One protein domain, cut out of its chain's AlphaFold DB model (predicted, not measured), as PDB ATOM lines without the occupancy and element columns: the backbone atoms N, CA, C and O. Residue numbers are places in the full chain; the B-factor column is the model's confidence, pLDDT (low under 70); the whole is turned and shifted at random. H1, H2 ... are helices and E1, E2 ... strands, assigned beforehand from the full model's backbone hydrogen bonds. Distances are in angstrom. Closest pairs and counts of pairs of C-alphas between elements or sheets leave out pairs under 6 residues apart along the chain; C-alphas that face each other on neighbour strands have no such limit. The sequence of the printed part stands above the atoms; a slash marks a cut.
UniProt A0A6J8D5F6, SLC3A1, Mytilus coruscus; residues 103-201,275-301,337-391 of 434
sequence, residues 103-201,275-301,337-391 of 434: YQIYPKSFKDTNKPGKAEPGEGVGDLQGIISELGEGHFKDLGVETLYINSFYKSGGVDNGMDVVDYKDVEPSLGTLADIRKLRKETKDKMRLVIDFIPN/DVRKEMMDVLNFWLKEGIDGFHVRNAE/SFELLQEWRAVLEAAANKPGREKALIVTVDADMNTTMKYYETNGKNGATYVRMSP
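This is residues 103 to 201, 275 to 301 and 337 to 391 of the 434 residues of the protein "SLC3A1" of Mytilus coruscus (UniProt A0A6J8D5F6). Six parallel strands form a sheet curled like part of a barrel, open on one side, with helices round its outside: H4, H5 and H6 cover one stretch, H3 grazes another and H1 packs on H3. The hairpin E3 and E4 sits between H3 and H4, and the long link before H1 reaches out to Gly 117 at one end of the longest axis. The printed part has 181 residues, in the order E1 H1 H2 E2 E3 E4 H3 E5 H4 E6 H5 E7 H6 E8; the large sheet runs E1 E2 E5 E6 E7 E8, the small antiparallel one E3 E4. The class is mixed, helices and strands; the whole is compact, with a radius of gyration of the C-alphas of 16.8 A, yet elongated, spanning 58 by 35 by 32 A.

E1, residues 103 to 105, begins at C-alpha 103 (220.447, 202.020, 247.289). H1 is residues 128 to 137, 14.5 A, H2 139 to 142, E2 147 to 150, E3 154 to 156 and E4 165 to 171. H3 is residues 178 to 188, 15.6 A, and E5 193 to 198, 15.7 A. H4, residues 275 to 289, 20.7 A, begins at (218.693, 188.203, 278.542). E6 is residues 294 to 297, H5 337 to 351, 21.6 A, E7 360 to 365, 15.9 A, and H6 369 to 376. E8, residues 386 to 389, ends at (217.987, 185.996, 247.860).

In the strongly twisted sheet, E1 pairs with E2 (N 105 to O 149, 2.8 A), E2 with E5 (N 150 to O 195, 2.8 A), E5 with E6 (N 198 to O 296, 2.8 A), E6 with E7 (N 297 to O 362, 2.8 A) and E7 with E8 (N 388 to O 363, 2.7 A). E1, H1 H2, E2 and E7, H6, E8 are strand-helix-strand units, parallel neighbour strands joined through helices, each with a right-handed crossover. H4, H5 and H6 on one face make two layers, helices over a sheet. H5 is over E7, only just over it alone, at a height over the sheet of 9.8 A; H6 is over E8, at 9.5 A. H4 and H5 touch at the C-alphas of Met 281 and Trp 344, 6.8 A, at a shallow tilt of 34.9 degrees, only just short of steep. H5, with residues 338 to 341 alone, only just touches H6, with 3 pairs of C-alphas within 8 A, the closest Phe 338 and Tyr 375, 6.0 A. H1 and H3 touch at the C-alphas of Ile 132 and Leu 184, 5.8 A, the same way at a shallow tilt of 22 degrees. H2 is close to H1 but not clearly touching, 7.2 A between the C-alphas of Phe 140 and Glu 134. In the hairpin E3 and E4, N 166 and O 155 are 2.8 A apart; the closest C-alphas of E4 and H4, Tyr 168 and Val 283, are 6.5 A apart. Every O i to N i+4 pair is within hydrogen-bond range in H1, H3, H4 and H5; in H6 1 of 4 is, beside 4 of 5 O i to N i+3 pairs, and H2 is too short for such a pair.

The C-alphas farthest apart, Gly 117 and Asn 379, are 58.2 A apart. Residues 202 to 274 and 302 to 336 are not printed, with gaps of 14.4 A and 7.6 A between C-alphas. Of the links printed whole, E1 to H1 is long. The pLDDT is under 70 at residues 115 to 121 and 389 to 391.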
ATOM      1  N   TYR A 103     219.042 201.793 247.604       96.25
ATOM      2  CA  TYR A 103     220.447 202.020 247.289       96.25
ATOM      3  C   TYR A 103     221.300 201.577 248.476       96.25
ATOM      4  O   TYR A 103     221.239 202.182 249.548       96.25
ATOM      5  N   GLN A 104     222.061 200.497 248.291       95.88
ATOM      6  CA  GLN A 104     222.964 199.979 249.312       95.88
ATOM      7  C   GLN A 104     224.282 200.762 249.286       95.88
ATOM      8  O   GLN A 104     224.955 200.822 248.259       95.88
ATOM      9  N   ILE A 105     224.651 201.348 250.421       97.44
ATOM     10  CA  ILE A 105     225.861 202.140 250.621       97.44
ATOM     11  C   ILE A 105     226.795 201.360 251.534       97.44
ATOM     12  O   ILE A 105     226.440 201.053 252.672       97.44
ATOM     13  N   TYR A 106     228.015 201.123 251.058       96.88
ATOM     14  CA  TYR A 106     229.126 200.680 251.888       96.88
ATOM     15  C   TYR A 106     229.924 201.914 252.362       96.88
ATOM     16  O   TYR A 106     230.647 202.497 251.549       96.88
ATOM     17  N   PRO A 107     229.789 202.356 253.635       95.56
ATOM     18  CA  PRO A 107     230.241 203.686 254.067       95.56
ATOM     19  C   PRO A 107     231.723 203.945 253.803       95.56
ATOM     20  O   PRO A 107     232.066 204.964 253.208       95.56
ATOM     21  N   LYS A 108     232.577 202.965 254.131       93.94
ATOM     22  CA  LYS A 108     234.042 203.043 254.008       93.94
ATOM     23  C   LYS A 108     234.539 203.344 252.592       93.94
ATOM     24  O   LYS A 108     235.677 203.777 252.441       93.94
ATOM     25  N   SER A 109     233.729 203.113 251.558       95.69
ATOM     26  CA  SER A 109     234.130 203.314 250.157       95.69
ATOM     27  C   SER A 109     233.217 204.259 249.383       95.69
ATOM     28  O   SER A 109     233.356 204.360 248.168       95.69
ATOM     29  N   PHE A 110     232.279 204.934 250.052       97.19
ATOM     30  CA  PHE A 110     231.334 205.811 249.366       97.19
ATOM     31  C   PHE A 110     231.928 207.197 249.092       97.19
ATOM     32  O   PHE A 110     232.122 207.571 247.937       97.19
ATOM     33  N   LYS A 111     232.239 207.959 250.147       95.56
ATOM     34  CA  LYS A 111     232.780 209.317 250.030       95.56
ATOM     35  C   LYS A 111     233.522 209.712 251.306       95.56
ATOM     36  O   LYS A 111     232.920 209.726 252.374       95.56
ATOM     37  N   ASP A 112     234.808 210.018 251.179       94.56
ATOM     38  CA  ASP A 112     235.650 210.548 252.263       94.56
ATOM     39  C   ASP A 112     235.513 212.077 252.325       94.56
ATOM     40  O   ASP A 112     235.589 212.752 251.292       94.56
ATOM     41  N   THR A 113     235.283 212.621 253.522       90.69
ATOM     42  CA  THR A 113     235.237 214.070 253.774       90.69
ATOM     43  C   THR A 113     236.324 214.552 254.730       90.69
ATOM     44  O   THR A 113     236.423 215.758 255.002       90.69
ATOM     45  N   ASN A 114     237.176 213.648 255.211       79.69
ATOM     46  CA  ASN A 114     238.296 213.988 256.066       79.69
ATOM     47  C   ASN A 114     239.315 214.833 255.292       79.69
ATOM     48  O   ASN A 114     239.568 214.661 254.097       79.69
ATOM     49  N   LYS A 115     239.890 215.828 255.974       67.94
ATOM     50  CA  LYS A 115     240.876 216.718 255.354       67.94
ATOM     51  C   LYS A 115     242.243 216.031 255.338       67.94
ATOM     52  O   LYS A 115     242.704 215.653 256.417       67.94
ATOM     53  N   PRO A 116     242.930 215.963 254.185       61.25
ATOM     54  CA  PRO A 116     244.246 215.347 254.114       61.25
ATOM     55  C   PRO A 116     245.275 216.107 254.961       61.25
ATOM     56  O   PRO A 116     245.242 217.341 255.045       61.25
ATOM     57  N   GLY A 117     246.209 215.374 255.571       58.41
ATOM     58  CA  GLY A 117     247.357 215.953 256.285       58.41
ATOM     59  C   GLY A 117     247.179 216.189 257.789       58.41
ATOM     60  O   GLY A 117     248.029 216.832 258.410       58.41
ATOM     61  N   LYS A 118     246.121 215.650 258.399       50.62
ATOM     62  CA  LYS A 118     246.101 215.366 259.838       50.62
ATOM     63  C   LYS A 118     246.002 213.858 259.997       50.62
ATOM     64  O   LYS A 118     245.109 213.266 259.413       50.62
ATOM     65  N   ALA A 119     246.895 213.263 260.783       57.34
ATOM     66  CA  ALA A 119     246.832 211.850 261.150       57.34
ATOM     67  C   ALA A 119     245.643 211.596 262.102       57.34
ATOM     68  O   ALA A 119     245.826 211.272 263.272       57.34
ATOM     69  N   GLU A 120     244.428 211.837 261.614       62.78
ATOM     70  CA  GLU A 120     243.173 211.512 262.278       62.78
ATOM     71  C   GLU A 120     242.733 210.117 261.804       62.78
ATOM     72  O   GLU A 120     242.955 209.760 260.642       62.78
ATOM     73  N   PRO A 121     242.101 209.307 262.667       66.00
ATOM     74  CA  PRO A 121     241.444 208.082 262.226       66.00
ATOM     75  C   PRO A 121     240.447 208.384 261.095       66.00
ATOM     76  O   PRO A 121     239.567 209.221 261.272       66.00
ATOM     77  N   GLY A 122     240.565 207.699 259.951       72.38
ATOM     78  CA  GLY A 122     239.605 207.807 258.841       72.38
ATOM     79  C   GLY A 122     240.084 208.532 257.577       72.38
ATOM     80  O   GLY A 122     239.324 208.601 256.618       72.38
ATOM     81  N   GLU A 123     241.327 209.024 257.506       82.50
ATOM     82  CA  GLU A 123     241.878 209.543 256.237       82.50
ATOM     83  C   GLU A 123     241.866 208.454 255.143       82.50
ATOM     84  O   GLU A 123     242.374 207.349 255.344       82.50
ATOM     85  N   GLY A 124     241.277 208.757 253.981       87.50
ATOM     86  CA  GLY A 124     241.127 207.813 252.870       87.50
ATOM     87  C   GLY A 124     239.980 206.811 253.039       87.50
ATOM     88  O   GLY A 124     239.845 205.903 252.217       87.50
ATOM     89  N   VAL A 125     239.161 206.956 254.084       91.19
ATOM     90  CA  VAL A 125     238.006 206.104 254.376       91.19
ATOM     91  C   VAL A 125     236.740 206.941 254.263       91.19
ATOM     92  O   VAL A 125     236.650 208.031 254.816       91.19
ATOM     93  N   GLY A 126     235.743 206.435 253.536       95.06
ATOM     94  CA  GLY A 126     234.452 207.106 253.436       95.06
ATOM     95  C   GLY A 126     233.726 207.192 254.780       95.06
ATOM     96  O   GLY A 126     233.853 206.297 255.612       95.06
ATOM     97  N   ASP A 127     232.948 208.255 254.979       95.56
ATOM     98  CA  ASP A 127     232.332 208.589 256.265       95.56
ATOM     99  C   ASP A 127     230.847 208.994 256.125       95.56
ATOM    100  O   ASP A 127     230.298 209.155 255.028       95.56
ATOM    101  N   LEU A 128     230.151 209.138 257.260       96.94
ATOM    102  CA  LEU A 128     228.735 209.519 257.285       96.94
ATOM    103  C   LEU A 128     228.496 210.948 256.770       96.94
ATOM    104  O   LEU A 128     227.418 211.224 256.238       96.94
ATOM    105  N   GLN A 129     229.468 211.859 256.899       96.19
ATOM    106  CA  GLN A 129     229.346 213.213 256.349       96.19
ATOM    107  C   GLN A 129     229.412 213.205 254.820       96.19
ATOM    108  O   GLN A 129     228.716 214.002 254.194       96.19
ATOM    109  N   GLY A 130     230.138 212.266 254.216       96.94
ATOM    110  CA  GLY A 130     230.150 212.033 252.778       96.94
ATOM    111  C   GLY A 130     228.799 211.556 252.255       96.94
ATOM    112  O   GLY A 130     228.324 212.028 251.226       96.94
ATOM    113  N   ILE A 131     228.100 210.693 252.997       97.62
ATOM    114  CA  ILE A 131     226.716 210.320 252.649       97.62
ATOM    115  C   ILE A 131     225.795 211.550 252.712       97.62
ATOM    116  O   ILE A 131     224.959 211.762 251.832       97.62
ATOM    117  N   ILE A 132     225.960 212.381 253.742       97.00
ATOM    118  CA  ILE A 132     225.184 213.613 253.928       97.00
ATOM    119  C   ILE A 132     225.466 214.638 252.817       97.00
ATOM    120  O   ILE A 132     224.533 215.289 252.343       97.00
ATOM    121  N   SER A 133     226.712 214.788 252.362       96.62
ATOM    122  CA  SER A 133     227.028 215.725 251.277       96.62
ATOM    123  C   SER A 133     226.349 215.318 249.972       96.62
ATOM    124  O   SER A 133     225.708 216.150 249.336       96.62
ATOM    125  N   GLU A 134     226.378 214.030 249.623       96.12
ATOM    126  CA  GLU A 134     225.757 213.514 248.392       96.12
ATOM    127  C   GLU A 134     224.216 213.599 248.429       96.12
ATOM    128  O   GLU A 134     223.560 213.759 247.395       96.12
ATOM    129  N   LEU A 135     223.609 213.584 249.625       94.25
ATOM    130  CA  LEU A 135     222.193 213.935 249.796       94.25
ATOM    131  C   LEU A 135     221.903 215.396 249.440       94.25
ATOM    132  O   LEU A 135     220.885 215.677 248.801       94.25
ATOM    133  N   GLY A 136     222.765 216.319 249.872       90.75
ATOM    134  CA  GLY A 136     222.640 217.748 249.585       90.75
ATOM    135  C   GLY A 136     222.897 218.091 248.117       90.75
ATOM    136  O   GLY A 136     222.219 218.958 247.567       90.75
ATOM    137  N   GLU A 137     223.833 217.384 247.482       93.50
ATOM    138  CA  GLU A 137     224.219 217.565 246.075       93.50
ATOM    139  C   GLU A 137     223.215 216.958 245.084       93.50
ATOM    140  O   GLU A 137     223.205 217.329 243.914       93.50
ATOM    141  N   GLY A 138     222.310 216.093 245.555       91.62
ATOM    142  CA  GLY A 138     221.211 215.555 244.755       91.62
ATOM    143  C   GLY A 138     221.466 214.174 244.151       91.62
ATOM    144  O   GLY A 138     220.562 213.653 243.505       91.62
ATOM    145  N   HIS A 139     222.605 213.533 244.436       95.19
ATOM    146  CA  HIS A 139     222.990 212.224 243.888       95.19
ATOM    147  C   HIS A 139     221.855 211.187 243.947       95.19
ATOM    148  O   HIS A 139     221.446 210.612 242.939       95.19
ATOM    149  N   PHE A 140     221.284 210.985 245.136       95.00
ATOM    150  CA  PHE A 140     220.223 209.996 245.342       95.00
ATOM    151  C   PHE A 140     218.899 210.384 244.674       95.00
ATOM    152  O   PHE A 140     218.137 209.521 244.238       95.00
ATOM    153  N   LYS A 141     218.630 211.687 244.564       92.62
ATOM    154  CA  LYS A 141     217.444 212.196 243.875       92.62
ATOM    155  C   LYS A 141     217.559 211.971 242.368       92.62
ATOM    156  O   LYS A 141     216.578 211.559 241.757       92.62
ATOM    157  N   ASP A 142     218.735 212.203 241.796       95.12
ATOM    158  CA  ASP A 142     218.997 212.021 240.366       95.12
ATOM    159  C   ASP A 142     218.908 210.545 239.958       95.12
ATOM    160  O   ASP A 142     218.429 210.228 238.871       95.12
ATOM    161  N   LEU A 143     219.277 209.634 240.865       95.38
ATOM    162  CA  LEU A 143     219.070 208.192 240.704       95.38
ATOM    163  C   LEU A 143     217.614 207.743 240.918       95.38
ATOM    164  O   LEU A 143     217.282 206.598 240.614       95.38
ATOM    165  N   GLY A 144     216.747 208.603 241.459       94.06
ATOM    166  CA  GLY A 144     215.356 208.266 241.766       94.06
ATOM    167  C   GLY A 144     215.195 207.229 242.884       94.06
ATOM    168  O   GLY A 144     214.188 206.524 242.918       94.06
ATOM    169  N   VAL A 145     216.176 207.104 243.786       95.38
ATOM    170  CA  VAL A 145     216.099 206.167 244.917       95.38
ATOM    171  C   VAL A 145     215.430 206.830 246.116       95.38
ATOM    172  O   VAL A 145     215.669 207.996 246.414       95.38
ATOM    173  N   GLU A 146     214.589 206.080 246.827       94.19
ATOM    174  CA  GLU A 146     213.828 206.590 247.983       94.19
ATOM    175  C   GLU A 146     214.171 205.849 249.285       94.19
ATOM    176  O   GLU A 146     213.732 206.238 250.368       94.19
ATOM    177  N   THR A 147     214.995 204.802 249.206       96.38
ATOM    178  CA  THR A 147     215.502 204.053 250.358       96.38
ATOM    179  C   THR A 147     217.023 203.998 250.310       96.38
ATOM    180  O   THR A 147     217.592 203.535 249.325       96.38
ATOM    181  N   LEU A 148     217.682 204.427 251.386       97.69
ATOM    182  CA  LEU A 148     219.105 204.176 251.604       97.69
ATOM    183  C   LEU A 148     219.254 203.001 252.557       97.69
ATOM    184  O   LEU A 148     218.700 203.019 253.658       97.69
ATOM    185  N   TYR A 149     220.011 201.998 252.138       96.88
ATOM    186  CA  TYR A 149     220.455 200.913 252.996       96.88
ATOM    187  C   TYR A 149     221.937 201.127 253.295       96.88
ATOM    188  O   TYR A 149     222.776 201.021 252.411       96.88
ATOM    189  N   ILE A 150     222.257 201.459 254.539       97.50
ATOM    190  CA  ILE A 150     223.618 201.733 254.986       97.50
ATOM    191  C   ILE A 150     224.162 200.471 255.651       97.50
ATOM    192  O   ILE A 150     223.575 199.973 256.615       97.50
ATOM    193  N   ASN A 151     225.272 199.947 255.133       96.19
ATOM    194  CA  ASN A 151     225.970 198.844 255.786       96.19
ATOM    195  C   ASN A 151     226.487 199.234 257.179       96.19
ATOM    196  O   ASN A 151     226.524 200.419 257.517       96.19
ATOM    197  N   SER A 152     226.876 198.231 257.973       95.88
ATOM    198  CA  SER A 152     227.381 198.408 259.340       95.88
ATOM    199  C   SER A 152     228.312 199.617 259.470       95.88
ATOM    200  O   SER A 152     229.323 199.736 258.774       95.88
ATOM    201  N   PHE A 153     227.944 200.512 260.382       96.75
ATOM    202  CA  PHE A 153     228.753 201.645 260.825       96.75
ATOM    203  C   PHE A 153     229.013 201.592 262.334       96.75
ATOM    204  O   PHE A 153     229.499 202.568 262.907       96.75
ATOM    205  N   TYR A 154     228.639 200.487 262.984       97.88
ATOM    206  CA  TYR A 154     228.824 200.305 264.416       97.88
ATOM    207  C   TYR A 154     230.300 200.335 264.767       97.88
ATOM    208  O   TYR A 154     231.147 199.930 263.970       97.88
ATOM    209  N   LYS A 155     230.595 200.753 265.995       97.44
ATOM    210  CA  LYS A 155     231.934 200.587 266.545       97.44
ATOM    211  C   LYS A 155     232.322 199.110 266.516       97.44
ATOM    212  O   LYS A 155     231.572 198.267 267.015       97.44
ATOM    213  N   SER A 156     233.486 198.808 265.951       95.69
ATOM    214  CA  SER A 156     233.907 197.439 265.643       95.69
ATOM    215  C   SER A 156     235.312 197.118 266.150       95.69
ATOM    216  O   SER A 156     236.067 198.012 266.535       95.69
ATOM    217  N   GLY A 157     235.676 195.834 266.171       92.44
ATOM    218  CA  GLY A 157     237.059 195.408 266.412       92.44
ATOM    219  C   GLY A 157     237.932 195.471 265.153       92.44
ATOM    220  O   GLY A 157     239.144 195.268 265.242       92.44
ATOM    221  N   GLY A 158     237.342 195.816 264.002       88.25
ATOM    222  CA  GLY A 158     238.036 196.037 262.734       88.25
ATOM    223  C   GLY A 158     238.205 194.774 261.888       88.25
ATOM    224  O   GLY A 158     238.956 194.794 260.913       88.25
ATOM    225  N   VAL A 159     237.511 193.693 262.238       90.06
ATOM    226  CA  VAL A 159     237.538 192.409 261.533       90.06
ATOM    227  C   VAL A 159     236.283 192.274 260.667       90.06
ATOM    228  O   VAL A 159     235.262 192.913 260.920       90.06
ATOM    229  N   ASP A 160     236.381 191.510 259.573       87.06
ATOM    230  CA  ASP A 160     235.284 191.315 258.612       87.06
ATOM    231  C   ASP A 160     234.591 192.644 258.248       87.06
ATOM    232  O   ASP A 160     233.376 192.810 258.307       87.06
ATOM    233  N   ASN A 161     235.404 193.664 257.957       86.50
ATOM    234  CA  ASN A 161     234.945 194.996 257.569       86.50
ATOM    235  C   ASN A 161     234.055 195.742 258.583       86.50
ATOM    236  O   ASN A 161     233.461 196.761 258.225       86.50
ATOM    237  N   GLY A 162     234.058 195.350 259.856       85.81
ATOM    238  CA  GLY A 162     233.244 195.962 260.910       85.81
ATOM    239  C   GLY A 162     231.943 195.209 261.195       85.81
ATOM    240  O   GLY A 162     230.991 195.790 261.723       85.81
ATOM    241  N   MET A 163     231.890 193.930 260.818       92.62
ATOM    242  CA  MET A 163     230.829 193.013 261.232       92.62
ATOM    243  C   MET A 163     231.048 192.490 262.663       92.62
ATOM    244  O   MET A 163     230.104 192.036 263.300       92.62
ATOM    245  N   ASP A 164     232.260 192.610 263.212       96.25
ATOM    246  CA  ASP A 164     232.562 192.290 264.604       96.25
ATOM    247  C   ASP A 164     232.225 193.475 265.536       96.25
ATOM    248  O   ASP A 164     233.060 194.311 265.889       96.25
ATOM    249  N   VAL A 165     230.955 193.585 265.927       98.12
ATOM    250  CA  VAL A 165     230.452 194.740 266.691       98.12
ATOM    251  C   VAL A 165     231.006 194.765 268.122       98.12
ATOM    252  O   VAL A 165     230.926 193.778 268.850       98.12
ATOM    253  N   VAL A 166     231.540 195.913 268.547       98.19
ATOM    254  CA  VAL A 166     232.012 196.189 269.920       98.19
ATOM    255  C   VAL A 166     230.998 197.019 270.711       98.19
ATOM    256  O   VAL A 166     230.934 196.886 271.931       98.19
ATOM    257  N   ASP A 167     230.216 197.864 270.036       98.19
ATOM    258  CA  ASP A 167     229.100 198.599 270.640       98.19
ATOM    259  C   ASP A 167     227.989 198.832 269.604       98.19
ATOM    260  O   ASP A 167     228.156 199.580 268.639       98.19
ATOM    261  N   TYR A 168     226.835 198.195 269.815       98.19
ATOM    262  CA  TYR A 168     225.670 198.291 268.929       98.19
ATOM    263  C   TYR A 168     224.988 199.666 268.917       98.19
ATOM    264  O   TYR A 168     224.123 199.908 268.072       98.19
ATOM    265  N   LYS A 169     225.293 200.545 269.879       97.94
ATOM    266  CA  LYS A 169     224.624 201.845 270.063       97.94
ATOM    267  C   LYS A 169     225.569 203.025 269.816       97.94
ATOM    268  O   LYS A 169     225.164 204.173 270.011       97.94
ATOM    269  N   ASP A 170     226.786 202.751 269.349       97.56
ATOM    270  CA  ASP A 170     227.793 203.748 268.989       97.56
ATOM    271  C   ASP A 170     228.264 203.580 267.533       97.56
ATOM    272  O   ASP A 170     227.981 202.579 266.872       97.56
ATOM    273  N   VAL A 171     228.959 204.591 267.022       96.94
ATOM    274  CA  VAL A 171     229.454 204.658 265.640       96.94
ATOM    275  C   VAL A 171     230.966 204.448 265.622       96.94
ATOM    276  O   VAL A 171     231.675 204.928 266.504       96.94
ATOM    277  N   GLU A 172     231.472 203.742 264.610       95.56
ATOM    278  CA  GLU A 172     232.908 203.595 264.372       95.56
ATOM    279  C   GLU A 172     233.559 204.979 264.200       95.56
ATOM    280  O   GLU A 172     233.176 205.705 263.277       95.56
ATOM    281  N   PRO A 173     234.557 205.353 265.025       93.62
ATOM    282  CA  PRO A 173     235.162 206.682 264.965       93.62
ATOM    283  C   PRO A 173     235.692 207.088 263.587       93.62
ATOM    284  O   PRO A 173     235.633 208.266 263.247       93.62
ATOM    285  N   SER A 174     236.163 206.136 262.770       91.44
ATOM    286  CA  SER A 174     236.619 206.426 261.402       91.44
ATOM    287  C   SER A 174     235.484 206.774 260.430       91.44
ATOM    288  O   SER A 174     235.755 207.244 259.332       91.44
ATOM    289  N   LEU A 175     234.229 206.485 260.788       94.69
ATOM    290  CA  LEU A 175     233.032 206.767 259.988       94.69
ATOM    291  C   LEU A 175     232.261 207.994 260.494       94.69
ATOM    292  O   LEU A 175     231.394 208.503 259.781       94.69
ATOM    293  N   GLY A 176     232.549 208.459 261.711       94.62
ATOM    294  CA  GLY A 176     231.931 209.630 262.325       94.62
ATOM    295  C   GLY A 176     231.410 209.346 263.730       94.62
ATOM    296  O   GLY A 176     232.011 208.620 264.515       94.62
ATOM    297  N   THR A 177     230.288 209.970 264.070       96.19
ATOM    298  CA  THR A 177     229.714 209.978 265.417       96.19
ATOM    299  C   THR A 177     228.216 209.684 265.397       96.19
ATOM    300  O   THR A 177     227.531 209.828 264.380       96.19
ATOM    301  N   LEU A 178     227.653 209.390 266.572       96.94
ATOM    302  CA  LEU A 178     226.203 209.277 266.741       96.94
ATOM    303  C   LEU A 178     225.448 210.567 266.336       96.94
ATOM    304  O   LEU A 178     224.278 210.521 265.954       96.94
ATOM    305  N   ALA A 179     226.094 211.737 266.396       98.00
ATOM    306  CA  ALA A 179     225.494 212.985 265.926       98.00
ATOM    307  C   ALA A 179     225.351 213.022 264.394       98.00
ATOM    308  O   ALA A 179     224.383 213.595 263.884       98.00
ATOM    309  N   ASP A 180     226.261 212.375 263.667       97.31
ATOM    310  CA  ASP A 180     226.263 212.353 262.205       97.31
ATOM    311  C   ASP A 180     225.130 211.479 261.669       97.31
ATOM    312  O   ASP A 180     224.359 211.932 260.824       97.31
ATOM    313  N   ILE A 181     224.912 210.288 262.237       97.56
ATOM    314  CA  ILE A 181     223.762 209.449 261.853       97.56
ATOM    315  C   ILE A 181     222.422 210.118 262.208       97.56
ATOM    316  O   ILE A 181     221.468 210.070 261.426       97.56
ATOM    317  N   ARG A 182     222.350 210.846 263.331       98.00
ATOM    318  CA  ARG A 182     221.175 211.664 263.688       98.00
ATOM    319  C   ARG A 182     220.933 212.794 262.689       98.00
ATOM    320  O   ARG A 182     219.781 213.070 262.341       98.00
ATOM    321  N   LYS A 183     221.996 213.445 262.208       97.81
ATOM    322  CA  LYS A 183     221.917 214.465 261.153       97.81
ATOM    323  C   LYS A 183     221.430 213.848 259.839       97.81
ATOM    324  O   LYS A 183     220.454 214.343 259.280       97.81
ATOM    325  N   LEU A 184     222.010 212.724 259.419       97.19
ATOM    326  CA  LEU A 184     221.590 211.969 258.236       97.19
ATOM    327  C   LEU A 184     220.103 211.592 258.298       97.19
ATOM    328  O   LEU A 184     219.336 211.832 257.360       97.19
ATOM    329  N   ARG A 185     219.642 211.073 259.439       96.94
ATOM    330  CA  ARG A 185     218.219 210.805 259.660       96.94
ATOM    331  C   ARG A 185     217.376 212.069 259.545       96.94
ATOM    332  O   ARG A 185     216.323 212.030 258.904       96.94
ATOM    333  N   LYS A 186     217.787 213.175 260.168       96.94
ATOM    334  CA  LYS A 186     217.043 214.442 260.122       96.94
ATOM    335  C   LYS A 186     216.848 214.918 258.682       96.94
ATOM    336  O   LYS A 186     215.741 215.311 258.331       96.94
ATOM    337  N   GLU A 187     217.886 214.849 257.857       95.38
ATOM    338  CA  GLU A 187     217.850 215.318 256.465       95.38
ATOM    339  C   GLU A 187     217.028 214.411 255.539       95.38
ATOM    340  O   GLU A 187     216.398 214.882 254.589       95.38
ATOM    341  N   THR A 188     216.960 213.118 255.857       94.50
ATOM    342  CA  THR A 188     216.193 212.128 255.089       94.50
ATOM    343  C   THR A 188     214.757 211.946 255.575       94.50
ATOM    344  O   THR A 188     213.973 211.310 254.878       94.50
ATOM    345  N   LYS A 189     214.394 212.453 256.765       90.69
ATOM    346  CA  LYS A 189     213.163 212.102 257.507       90.69
ATOM    347  C   LYS A 189     211.902 212.044 256.646       90.69
ATOM    348  O   LYS A 189     211.196 211.037 256.684       90.69
ATOM    349  N   ASP A 190     211.657 213.087 255.861       87.69
ATOM    350  CA  ASP A 190     210.422 213.246 255.083       87.69
ATOM    351  C   ASP A 190     210.552 212.769 253.630       87.69
ATOM    352  O   ASP A 190     209.563 212.715 252.905       87.69
ATOM    353  N   LYS A 191     211.766 212.415 253.197       89.69
ATOM    354  CA  LYS A 191     212.089 212.161 251.785       89.69
ATOM    355  C   LYS A 191     212.447 210.711 251.516       89.69
ATOM    356  O   LYS A 191     212.124 210.192 250.459       89.69
ATOM    357  N   MET A 192     213.115 210.062 252.467       95.00
ATOM    358  CA  MET A 192     213.720 208.754 252.255       95.00
ATOM    359  C   MET A 192     213.543 207.838 253.460       95.00
ATOM    360  O   MET A 192     213.279 208.271 254.592       95.00
ATOM    361  N   ARG A 193     213.681 206.542 253.205       96.38
ATOM    362  CA  ARG A 193     213.762 205.506 254.230       96.38
ATOM    363  C   ARG A 193     215.218 205.168 254.504       96.38
ATOM    364  O   ARG A 193     216.030 205.174 253.585       96.38
ATOM    365  N   LEU A 194     215.536 204.927 255.772       97.75
ATOM    366  CA  LEU A 194     216.864 204.482 256.189       97.75
ATOM    367  C   LEU A 194     216.774 203.056 256.715       97.75
ATOM    368  O   LEU A 194     216.088 202.810 257.707       97.75
ATOM    369  N   VAL A 195     217.472 202.144 256.052       98.00
ATOM    370  CA  VAL A 195     217.699 200.769 256.494       98.00
ATOM    371  C   VAL A 195     219.152 200.651 256.937       98.00
ATOM    372  O   VAL A 195     220.031 201.210 256.284       98.00
ATOM    373  N   ILE A 196     219.410 199.943 258.032       98.12
ATOM    374  CA  ILE A 196     220.774 199.684 258.520       98.12
ATOM    375  C   ILE A 196     220.993 198.187 258.735       98.12
ATOM    376  O   ILE A 196     220.026 197.447 258.922       98.12
ATOM    377  N   ASP A 197     222.244 197.733 258.730       97.38
ATOM    378  CA  ASP A 197     222.558 196.365 259.162       97.38
ATOM    379  C   ASP A 197     222.211 196.157 260.647       97.38
ATOM    380  O   ASP A 197     222.408 197.039 261.479       97.38
ATOM    381  N   PHE A 198     221.716 194.971 260.987       98.00
ATOM    382  CA  PHE A 198     221.530 194.464 262.341       98.00
ATOM    383  C   PHE A 198     222.238 193.109 262.428       98.00
ATOM    384  O   PHE A 198     221.970 192.222 261.619       98.00
ATOM    385  N   ILE A 199     223.171 192.969 263.373       97.94
ATOM    386  CA  ILE A 199     224.116 191.841 263.432       97.94
ATOM    387  C   ILE A 199     223.899 191.078 264.750       97.94
ATOM    388  O   ILE A 199     224.639 191.297 265.704       97.94
ATOM    389  N   PRO A 200     222.851 190.243 264.850       98.00
ATOM    390  CA  PRO A 200     222.471 189.588 266.102       98.00
ATOM    391  C   PRO A 200     223.234 188.291 266.399       98.00
ATOM    392  O   PRO A 200     223.160 187.805 267.517       98.00
ATOM    393  N   ASN A 201     223.926 187.709 265.418       98.44
ATOM    394  CA  ASN A 201     224.555 186.390 265.553       98.44
ATOM    395  C   ASN A 201     225.734 186.379 266.529       98.44
ATOM    396  O   ASN A 201     225.901 185.460 267.314       98.44
ATOM    397  N   ASP A 275     218.011 186.922 278.334       98.25
ATOM    398  CA  ASP A 275     218.693 188.203 278.542       98.25
ATOM    399  C   ASP A 275     219.346 188.700 277.246       98.25
ATOM    400  O   ASP A 275     219.223 189.875 276.895       98.25
ATOM    401  N   VAL A 276     219.949 187.799 276.465       98.50
ATOM    402  CA  VAL A 276     220.533 188.127 275.153       98.50
ATOM    403  C   VAL A 276     219.446 188.555 274.167       98.50
ATOM    404  O   VAL A 276     219.584 189.573 273.484       98.50
ATOM    405  N   ARG A 277     218.323 187.825 274.117       97.75
ATOM    406  CA  ARG A 277     217.172 188.186 273.269       97.75
ATOM    407  C   ARG A 277     216.653 189.576 273.609       97.75
ATOM    408  O   ARG A 277     216.363 190.369 272.711       97.75
ATOM    409  N   LYS A 278     216.568 189.891 274.902       98.19
ATOM    410  CA  LYS A 278     216.158 191.208 275.384       98.19
ATOM    411  C   LYS A 278     217.141 192.304 274.976       98.19
ATOM    412  O   LYS A 278     216.695 193.322 274.456       98.19
ATOM    413  N   GLU A 279     218.445 192.088 275.127       98.50
ATOM    414  CA  GLU A 279     219.472 193.044 274.683       98.50
ATOM    415  C   GLU A 279     219.380 193.318 273.174       98.50
ATOM    416  O   GLU A 279     219.426 194.471 272.741       98.50
ATOM    417  N   MET A 280     219.158 192.282 272.361       98.44
ATOM    418  CA  MET A 280     218.957 192.426 270.915       98.44
ATOM    419  C   MET A 280     217.698 193.233 270.570       98.44
ATOM    420  O   MET A 280     217.733 194.109 269.702       98.44
ATOM    421  N   MET A 281     216.592 193.017 271.287       98.44
ATOM    422  CA  MET A 281     215.398 193.859 271.148       98.44
ATOM    423  C   MET A 281     215.653 195.304 271.600       98.44
ATOM    424  O   MET A 281     215.145 196.239 270.979       98.44
ATOM    425  N   ASP A 282     216.466 195.522 272.633       98.56
ATOM    426  CA  ASP A 282     216.851 196.859 273.094       98.56
ATOM    427  C   ASP A 282     217.736 197.595 272.075       98.56
ATOM    428  O   ASP A 282     217.619 198.816 271.927       98.56
ATOM    429  N   VAL A 283     218.579 196.878 271.324       98.69
ATOM    430  CA  VAL A 283     219.318 197.427 270.174       98.69
ATOM    431  C   VAL A 283     218.354 197.883 269.075       98.69
ATOM    432  O   VAL A 283     218.446 199.026 268.622       98.69
ATOM    433  N   LEU A 284     217.382 197.047 268.688       98.75
ATOM    434  CA  LEU A 284     216.358 197.428 267.707       98.75
ATOM    435  C   LEU A 284     215.576 198.666 268.168       98.75
ATOM    436  O   LEU A 284     215.440 199.636 267.418       98.75
ATOM    437  N   ASN A 285     215.108 198.672 269.418       98.62
ATOM    438  CA  ASN A 285     214.350 199.782 269.996       98.62
ATOM    439  C   ASN A 285     215.149 201.089 270.038       98.62
ATOM    440  O   ASN A 285     214.590 202.158 269.774       98.62
ATOM    441  N   PHE A 286     216.449 201.023 270.335       98.75
ATOM    442  CA  PHE A 286     217.328 202.189 270.299       98.75
ATOM    443  C   PHE A 286     217.331 202.833 268.907       98.75
ATOM    444  O   PHE A 286     216.995 204.010 268.768       98.75
ATOM    445  N   TRP A 287     217.611 202.057 267.860       98.56
ATOM    446  CA  TRP A 287     217.680 202.579 266.493       98.56
ATOM    447  C   TRP A 287     216.310 202.972 265.925       98.56
ATOM    448  O   TRP A 287     216.197 203.956 265.189       98.56
ATOM    449  N   LEU A 288     215.237 202.282 266.320       98.19
ATOM    450  CA  LEU A 288     213.864 202.695 266.012       98.19
ATOM    451  C   LEU A 288     213.543 204.070 266.612       98.19
ATOM    452  O   LEU A 288     212.945 204.908 265.931       98.19
ATOM    453  N   LYS A 289     213.984 204.339 267.850       97.12
ATOM    454  CA  LYS A 289     213.845 205.649 268.507       97.12
ATOM    455  C   LYS A 289     214.679 206.731 267.819       97.12
ATOM    456  O   LYS A 289     214.209 207.862 267.698       97.12
ATOM    457  N   GLU A 290     215.864 206.383 267.320       97.38
ATOM    458  CA  GLU A 290     216.671 207.261 266.462       97.38
ATOM    459  C   GLU A 290     216.035 207.478 265.074       97.38
ATOM    460  O   GLU A 290     216.458 208.361 264.335       97.38
ATOM    461  N   GLY A 291     214.966 206.752 264.724       96.31
ATOM    462  CA  GLY A 291     214.143 206.993 263.537       96.31
ATOM    463  C   GLY A 291     214.485 206.125 262.324       96.31
ATOM    464  O   GLY A 291     214.050 206.445 261.213       96.31
ATOM    465  N   ILE A 292     215.240 205.044 262.508       97.69
ATOM    466  CA  ILE A 292     215.533 204.057 261.462       97.69
ATOM    467  C   ILE A 292     214.240 203.378 260.984       97.69
ATOM    468  O   ILE A 292     213.307 203.161 261.761       97.69
ATOM    469  N   ASP A 293     214.136 203.115 259.680       97.50
ATOM    470  CA  ASP A 293     212.940 202.565 259.026       97.50
ATOM    471  C   ASP A 293     213.023 201.070 258.743       97.50
ATOM    472  O   ASP A 293     211.992 200.431 258.549       97.50
ATOM    473  N   GLY A 294     214.213 200.487 258.764       97.50
ATOM    474  CA  GLY A 294     214.350 199.049 258.657       97.50
ATOM    475  C   GLY A 294     215.709 198.543 259.086       97.50
ATOM    476  O   GLY A 294     216.655 199.307 259.268       97.50
ATOM    477  N   PHE A 295     215.776 197.232 259.227       98.56
ATOM    478  CA  PHE A 295     216.954 196.507 259.655       98.56
ATOM    479  C   PHE A 295     217.207 195.370 258.693       98.56
ATOM    480  O   PHE A 295     216.264 194.733 258.225       98.56
ATOM    481  N   HIS A 296     218.475 195.117 258.420       97.62
ATOM    482  CA  HIS A 296     218.902 194.009 257.599       97.62
ATOM    483  C   HIS A 296     219.733 193.020 258.413       97.62
ATOM    484  O   HIS A 296     220.791 193.381 258.915       97.62
ATOM    485  N   VAL A 297     219.270 191.777 258.508       97.44
ATOM    486  CA  VAL A 297     220.014 190.674 259.122       97.44
ATOM    487  C   VAL A 297     220.722 189.898 258.024       97.44
ATOM    488  O   VAL A 297     220.085 189.286 257.164       97.44
ATOM    489  N   ARG A 298     222.053 189.939 258.035       93.12
ATOM    490  CA  ARG A 298     222.874 189.113 257.146       93.12
ATOM    491  C   ARG A 298     222.967 187.693 257.681       93.12
ATOM    492  O   ARG A 298     223.065 187.516 258.888       93.12
ATOM    493  N   ASN A 299     223.002 186.739 256.754       93.44
ATOM    494  CA  ASN A 299     223.246 185.324 257.010       93.44
ATOM    495  C   ASN A 299     222.323 184.772 258.118       93.44
ATOM    496  O   ASN A 299     222.772 184.223 259.121       93.44
ATOM    497  N   ALA A 300     221.013 185.000 257.965       96.25
ATOM    498  CA  ALA A 300     220.004 184.665 258.972       96.25
ATOM    499  C   ALA A 300     219.801 183.147 259.169       96.25
ATOM    500  O   ALA A 300     219.008 182.727 260.011       96.25
ATOM    501  N   GLU A 301     220.473 182.316 258.382       95.81
ATOM    502  CA  GLU A 301     220.584 180.873 258.564       95.81
ATOM    503  C   GLU A 301     221.343 180.466 259.826       95.81
ATOM    504  O   GLU A 301     221.025 179.409 260.357       95.81
ATOM    505  N   SER A 337     215.175 180.055 265.024       96.75
ATOM    506  CA  SER A 337     215.562 181.205 264.192       96.75
ATOM    507  C   SER A 337     214.334 181.917 263.617       96.75
ATOM    508  O   SER A 337     214.282 183.147 263.578       96.75
ATOM    509  N   PHE A 338     213.304 181.169 263.204       96.62
ATOM    510  CA  PHE A 338     212.066 181.759 262.685       96.62
ATOM    511  C   PHE A 338     211.264 182.456 263.787       96.62
ATOM    512  O   PHE A 338     210.622 183.474 263.526       96.62
ATOM    513  N   GLU A 339     211.317 181.947 265.019       96.06
ATOM    514  CA  GLU A 339     210.662 182.562 266.178       96.06
ATOM    515  C   GLU A 339     211.328 183.892 266.556       96.06
ATOM    516  O   GLU A 339     210.633 184.887 266.766       96.06
ATOM    517  N   LEU A 340     212.664 183.958 266.535       97.75
ATOM    518  CA  LEU A 340     213.410 185.206 266.742       97.75
ATOM    519  C   LEU A 340     213.034 186.272 265.706       97.75
ATOM    520  O   LEU A 340     212.782 187.427 266.055       97.75
ATOM    521  N   LEU A 341     212.916 185.885 264.432       98.12
ATOM    522  CA  LEU A 341     212.480 186.802 263.377       98.12
ATOM    523  C   LEU A 341     211.058 187.319 263.609       98.12
ATOM    524  O   LEU A 341     210.794 188.490 263.337       98.12
ATOM    525  N   GLN A 342     210.149 186.484 264.122       97.75
ATOM    526  CA  GLN A 342     208.787 186.900 264.473       97.75
ATOM    527  C   GLN A 342     208.777 187.901 265.634       97.75
ATOM    528  O   GLN A 342     208.006 188.860 265.620       97.75
ATOM    529  N   GLU A 343     209.649 187.722 266.625       97.56
ATOM    530  CA  GLU A 343     209.781 188.661 267.740       97.56
ATOM    531  C   GLU A 343     210.344 190.004 267.295       97.56
ATOM    532  O   GLU A 343     209.765 191.051 267.594       97.56
ATOM    533  N   TRP A 344     211.419 189.999 266.509       98.44
ATOM    534  CA  TRP A 344     211.967 191.230 265.943       98.44
ATOM    535  C   TRP A 344     210.952 191.913 265.029       98.44
ATOM    536  O   TRP A 344     210.780 193.133 265.084       98.44
ATOM    537  N   ARG A 345     210.206 191.135 264.235       97.25
ATOM    538  CA  ARG A 345     209.102 191.649 263.424       97.25
ATOM    539  C   ARG A 345     208.042 192.333 264.287       97.25
ATOM    540  O   ARG A 345     207.618 193.435 263.935       97.25
ATOM    541  N   ALA A 346     207.659 191.743 265.417       96.62
ATOM    542  CA  ALA A 346     206.694 192.329 266.344       96.62
ATOM    543  C   ALA A 346     207.196 193.645 266.966       96.62
ATOM    544  O   ALA A 346     206.428 194.604 267.057       96.62
ATOM    545  N   VAL A 347     208.485 193.738 267.326       97.81
ATOM    546  CA  VAL A 347     209.108 194.992 267.803       97.81
ATOM    547  C   VAL A 347     208.984 196.099 266.750       97.81
ATOM    548  O   VAL A 347     208.580 197.225 267.052       97.81
ATOM    549  N   LEU A 348     209.281 195.776 265.491       97.69
ATOM    550  CA  LEU A 348     209.191 196.716 264.375       97.69
ATOM    551  C   LEU A 348     207.747 197.159 264.097       97.69
ATOM    552  O   LEU A 348     207.504 198.343 263.856       97.69
ATOM    553  N   GLU A 349     206.791 196.232 264.135       95.12
ATOM    554  CA  GLU A 349     205.369 196.534 263.942       95.12
ATOM    555  C   GLU A 349     204.809 197.395 265.079       95.12
ATOM    556  O   GLU A 349     204.089 198.355 264.809       95.12
ATOM    557  N   ALA A 350     205.211 197.143 266.327       95.56
ATOM    558  CA  ALA A 350     204.838 197.978 267.468       95.56
ATOM    559  C   ALA A 350     205.368 199.420 267.345       95.56
ATOM    560  O   ALA A 350     204.718 200.369 267.793       95.56
ATOM    561  N   ALA A 351     206.526 199.611 266.704       94.88
ATOM    562  CA  ALA A 351     207.092 200.933 266.437       94.88
ATOM    563  C   ALA A 351     206.469 201.644 265.216       94.88
ATOM    564  O   ALA A 351     206.652 202.856 265.044       94.88
ATOM    565  N   ALA A 352     205.735 200.929 264.357       91.38
ATOM    566  CA  ALA A 352     205.091 201.486 263.172       91.38
ATOM    567  C   ALA A 352     203.791 202.219 263.550       91.38
ATOM    568  O   ALA A 352     202.728 201.627 263.692       91.38
ATOM    569  N   ASN A 353     203.866 203.543 263.693       84.81
ATOM    570  CA  ASN A 353     202.756 204.355 264.212       84.81
ATOM    571  C   ASN A 353     202.019 205.205 263.163       84.81
ATOM    572  O   ASN A 353     201.084 205.927 263.515       84.81
ATOM    573  N   LYS A 354     202.446 205.178 261.893       84.38
ATOM    574  CA  LYS A 354     201.880 206.002 260.812       84.38
ATOM    575  C   LYS A 354     201.879 205.251 259.475       84.38
ATOM    576  O   LYS A 354     202.910 204.664 259.136       84.38
ATOM    577  N   PRO A 355     200.794 205.340 258.681       84.19
ATOM    578  CA  PRO A 355     200.787 204.858 257.300       84.19
ATOM    579  C   PRO A 355     201.930 205.468 256.477       84.19
ATOM    580  O   PRO A 355     202.262 206.647 256.633       84.19
ATOM    581  N   GLY A 356     202.565 204.658 255.632       85.38
ATOM    582  CA  GLY A 356     203.729 205.037 254.828       85.38
ATOM    583  C   GLY A 356     205.050 205.099 255.605       85.38
ATOM    584  O   GLY A 356     206.090 205.403 255.014       85.38
ATOM    585  N   ARG A 357     205.041 204.841 256.920       90.62
ATOM    586  CA  ARG A 357     206.224 204.760 257.799       90.62
ATOM    587  C   ARG A 357     206.335 203.387 258.459       90.62
ATOM    588  O   ARG A 357     206.794 203.274 259.597       90.62
ATOM    589  N   GLU A 358     205.910 202.360 257.733       94.19
ATOM    590  CA  GLU A 358     206.070 200.966 258.124       94.19
ATOM    591  C   GLU A 358     207.546 200.652 258.381       94.19
ATOM    592  O   GLU A 358     208.436 201.292 257.812       94.19
ATOM    593  N   LYS A 359     207.806 199.654 259.224       96.62
ATOM    594  CA  LYS A 359     209.158 199.178 259.504       96.62
ATOM    595  C   LYS A 359     209.432 197.873 258.769       96.62
ATOM    596  O   LYS A 359     208.549 197.019 258.684       96.62
ATOM    597  N   ALA A 360     210.636 197.741 258.220       96.56
ATOM    598  CA  ALA A 360     211.037 196.569 257.451       96.56
ATOM    599  C   ALA A 360     212.152 195.791 258.160       96.56
ATOM    600  O   ALA A 360     213.232 196.319 258.388       96.56
ATOM    601  N   LEU A 361     211.893 194.525 258.477       98.00
ATOM    602  CA  LEU A 361     212.918 193.514 258.731       98.00
ATOM    603  C   LEU A 361     213.282 192.843 257.408       98.00
ATOM    604  O   LEU A 361     212.415 192.236 256.779       98.00
ATOM    605  N   ILE A 362     214.523 192.974 256.980       96.31
ATOM    606  CA  ILE A 362     215.055 192.369 255.765       96.31
ATOM    607  C   ILE A 362     216.065 191.315 256.194       96.31
ATOM    608  O   ILE A 362     216.835 191.556 257.116       96.31
ATOM    609  N   VAL A 363     216.083 190.159 255.541       95.62
ATOM    610  CA  VAL A 363     217.083 189.124 255.825       95.62
ATOM    611  C   VAL A 363     217.768 188.684 254.544       95.62
ATOM    612  O   VAL A 363     217.125 188.640 253.499       95.62
ATOM    613  N   THR A 364     219.056 188.365 254.609       92.38
ATOM    614  CA  THR A 364     219.727 187.574 253.570       92.38
ATOM    615  C   THR A 364     219.879 186.155 254.089       92.38
ATOM    616  O   THR A 364     220.276 185.976 255.240       92.38
ATOM    617  N   VAL A 365     219.555 185.181 253.243       89.94
ATOM    618  CA  VAL A 365     219.693 183.757 253.545       89.94
ATOM    619  C   VAL A 365     220.210 183.011 252.321       89.94
ATOM    620  O   VAL A 365     219.829 183.347 251.191       89.94
ATOM    621  N   ASP A 366     221.049 182.003 252.539       86.81
ATOM    622  CA  ASP A 366     221.308 180.959 251.550       86.81
ATOM    623  C   ASP A 366     220.470 179.720 251.877       86.81
ATOM    624  O   ASP A 366     220.685 179.067 252.893       86.81
ATOM    625  N   ALA A 367     219.441 179.455 251.072       84.75
ATOM    626  CA  ALA A 367     218.507 178.359 251.294       84.75
ATOM    627  C   ALA A 367     217.749 178.000 250.010       84.75
ATOM    628  O   ALA A 367     217.577 178.825 249.104       84.75
ATOM    629  N   ASP A 368     217.204 176.784 249.966       82.94
ATOM    630  CA  ASP A 368     216.196 176.422 248.972       82.94
ATOM    631  C   ASP A 368     214.905 177.248 249.160       82.94
ATOM    632  O   ASP A 368     214.692 177.905 250.184       82.94
ATOM    633  N   MET A 369     214.012 177.228 248.167       80.94
ATOM    634  CA  MET A 369     212.794 178.043 248.206       80.94
ATOM    635  C   MET A 369     211.846 177.646 249.346       80.94
ATOM    636  O   MET A 369     211.284 178.514 250.007       80.94
ATOM    637  N   ASN A 370     211.696 176.350 249.626       85.00
ATOM    638  CA  ASN A 370     210.824 175.862 250.695       85.00
ATOM    639  C   ASN A 370     211.297 176.377 252.059       85.00
ATOM    640  O   ASN A 370     210.490 176.816 252.880       85.00
ATOM    641  N   THR A 371     212.606 176.355 252.291       89.50
ATOM    642  CA  THR A 371     213.219 176.895 253.507       89.50
ATOM    643  C   THR A 371     213.153 178.425 253.532       89.50
ATOM    644  O   THR A 371     212.745 178.998 254.540       89.50
ATOM    645  N   THR A 372     213.421 179.095 252.407       87.81
ATOM    646  CA  THR A 372     213.278 180.556 252.243       87.81
ATOM    647  C   THR A 372     211.876 181.040 252.627       87.81
ATOM    648  O   THR A 372     211.728 182.063 253.293       87.81
ATOM    649  N   MET A 373     210.827 180.297 252.270       86.69
ATOM    650  CA  MET A 373     209.447 180.670 252.593       86.69
ATOM    651  C   MET A 373     209.155 180.671 254.100       86.69
ATOM    652  O   MET A 373     208.363 181.495 254.561       86.69
ATOM    653  N   LYS A 374     209.847 179.840 254.890       92.56
ATOM    654  CA  LYS A 374     209.713 179.824 256.358       92.56
ATOM    655  C   LYS A 374     210.193 181.125 257.008       92.56
ATOM    656  O   LYS A 374     209.647 181.528 258.036       92.56
ATOM    657  N   TYR A 375     211.157 181.817 256.388       94.06
ATOM    658  CA  TYR A 375     211.633 183.126 256.852       94.06
ATOM    659  C   TYR A 375     210.567 184.216 256.732       94.06
ATOM    660  O   TYR A 375     210.573 185.154 257.527       94.06
ATOM    661  N   TYR A 376     209.646 184.110 255.771       91.75
ATOM    662  CA  TYR A 376     208.529 185.047 255.639       91.75
ATOM    663  C   TYR A 376     207.413 184.764 256.637       91.75
ATOM    664  O   TYR A 376     206.855 185.692 257.229       91.75
ATOM    665  N   GLU A 377     207.057 183.492 256.795       91.38
ATOM    666  CA  GLU A 377     205.967 183.072 257.663       91.38
ATOM    667  C   GLU A 377     206.188 181.641 258.149       91.38
ATOM    668  O   GLU A 377     206.464 180.735 257.365       91.38
ATOM    669  N   THR A 378     206.013 181.429 259.450       92.62
ATOM    670  CA  THR A 378     206.016 180.098 260.064       92.62
ATOM    671  C   THR A 378     204.898 180.048 261.103       92.62
ATOM    672  O   THR A 378     204.709 180.998 261.861       92.62
ATOM    673  N   ASN A 379     204.122 178.960 261.140       91.88
ATOM    674  CA  ASN A 379     203.005 178.776 262.082       91.88
ATOM    675  C   ASN A 379     201.972 179.930 262.078       91.88
ATOM    676  O   ASN A 379     201.427 180.288 263.122       91.88
ATOM    677  N   GLY A 380     201.714 180.533 260.909       89.44
ATOM    678  CA  GLY A 380     200.760 181.641 260.744       89.44
ATOM    679  C   GLY A 380     201.226 182.985 261.316       89.44
ATOM    680  O   GLY A 380     200.422 183.909 261.441       89.44
ATOM    681  N   LYS A 381     202.504 183.101 261.696       92.25
ATOM    682  CA  LYS A 381     203.117 184.331 262.205       92.25
ATOM    683  C   LYS A 381     204.147 184.864 261.215       92.25
ATOM    684  O   LYS A 381     204.968 184.115 260.688       92.25
ATOM    685  N   ASN A 382     204.116 186.178 261.005       93.44
ATOM    686  CA  ASN A 382     205.022 186.870 260.093       93.44
ATOM    687  C   ASN A 382     206.436 186.950 260.672       93.44
ATOM    688  O   ASN A 382     206.611 187.457 261.777       93.44
ATOM    689  N   GLY A 383     207.424 186.512 259.895       95.94
ATOM    690  CA  GLY A 383     208.845 186.739 260.145       95.94
ATOM    691  C   GLY A 383     209.354 187.957 259.371       95.94
ATOM    692  O   GLY A 383     208.863 189.077 259.533       95.94
ATOM    693  N   ALA A 384     210.341 187.746 258.505       95.44
ATOM    694  CA  ALA A 384     210.926 188.780 257.665       95.44
ATOM    695  C   ALA A 384     209.891 189.456 256.742       95.44
ATOM    696  O   ALA A 384     208.947 188.852 256.236       95.44
ATOM    697  N   THR A 385     210.106 190.746 256.486       94.00
ATOM    698  CA  THR A 385     209.346 191.529 255.490       94.00
ATOM    699  C   THR A 385     209.706 191.106 254.083       94.00
ATOM    700  O   THR A 385     208.835 190.987 253.232       94.00
ATOM    701  N   TYR A 386     211.009 190.952 253.863       88.31
ATOM    702  CA  TYR A 386     211.623 190.614 252.599       88.31
ATOM    703  C   TYR A 386     212.845 189.748 252.876       88.31
ATOM    704  O   TYR A 386     213.644 190.048 253.767       88.31
ATOM    705  N   VAL A 387     212.977 188.686 252.096       88.44
ATOM    706  CA  VAL A 387     214.151 187.827 252.070       88.44
ATOM    707  C   VAL A 387     214.915 188.158 250.799       88.44
ATOM    708  O   VAL A 387     214.463 187.878 249.686       88.44
ATOM    709  N   ARG A 388     216.074 188.787 250.972       82.88
ATOM    710  CA  ARG A 388     217.027 189.020 249.902       82.88
ATOM    711  C   ARG A 388     217.674 187.689 249.564       82.88
ATOM    712  O   ARG A 388     218.489 187.165 250.316       82.88
ATOM    713  N   MET A 389     217.310 187.160 248.409       68.75
ATOM    714  CA  MET A 389     217.987 185.996 247.860       68.75
ATOM    715  C   MET A 389     219.377 186.405 247.369       68.75
ATOM    716  O   MET A 389     219.561 187.510 246.845       68.75
ATOM    717  N   SER A 390     220.345 185.505 247.544       57.50
ATOM    718  CA  SER A 390     221.719 185.706 247.082       57.50
ATOM    719  C   SER A 390     221.756 186.082 245.587       57.50
ATOM    720  O   SER A 390     220.864 185.669 244.830       57.50
ATOM    721  N   PRO A 391     222.723 186.909 245.146       52.66
ATOM    722  CA  PRO A 391     222.692 187.496 243.816       52.66
ATOM    723  C   PRO A 391     222.710 186.439 242.701       52.66
ATOM    724  O   PRO A 391     223.194 185.323 242.869       52.66
TER     725      PRO A 391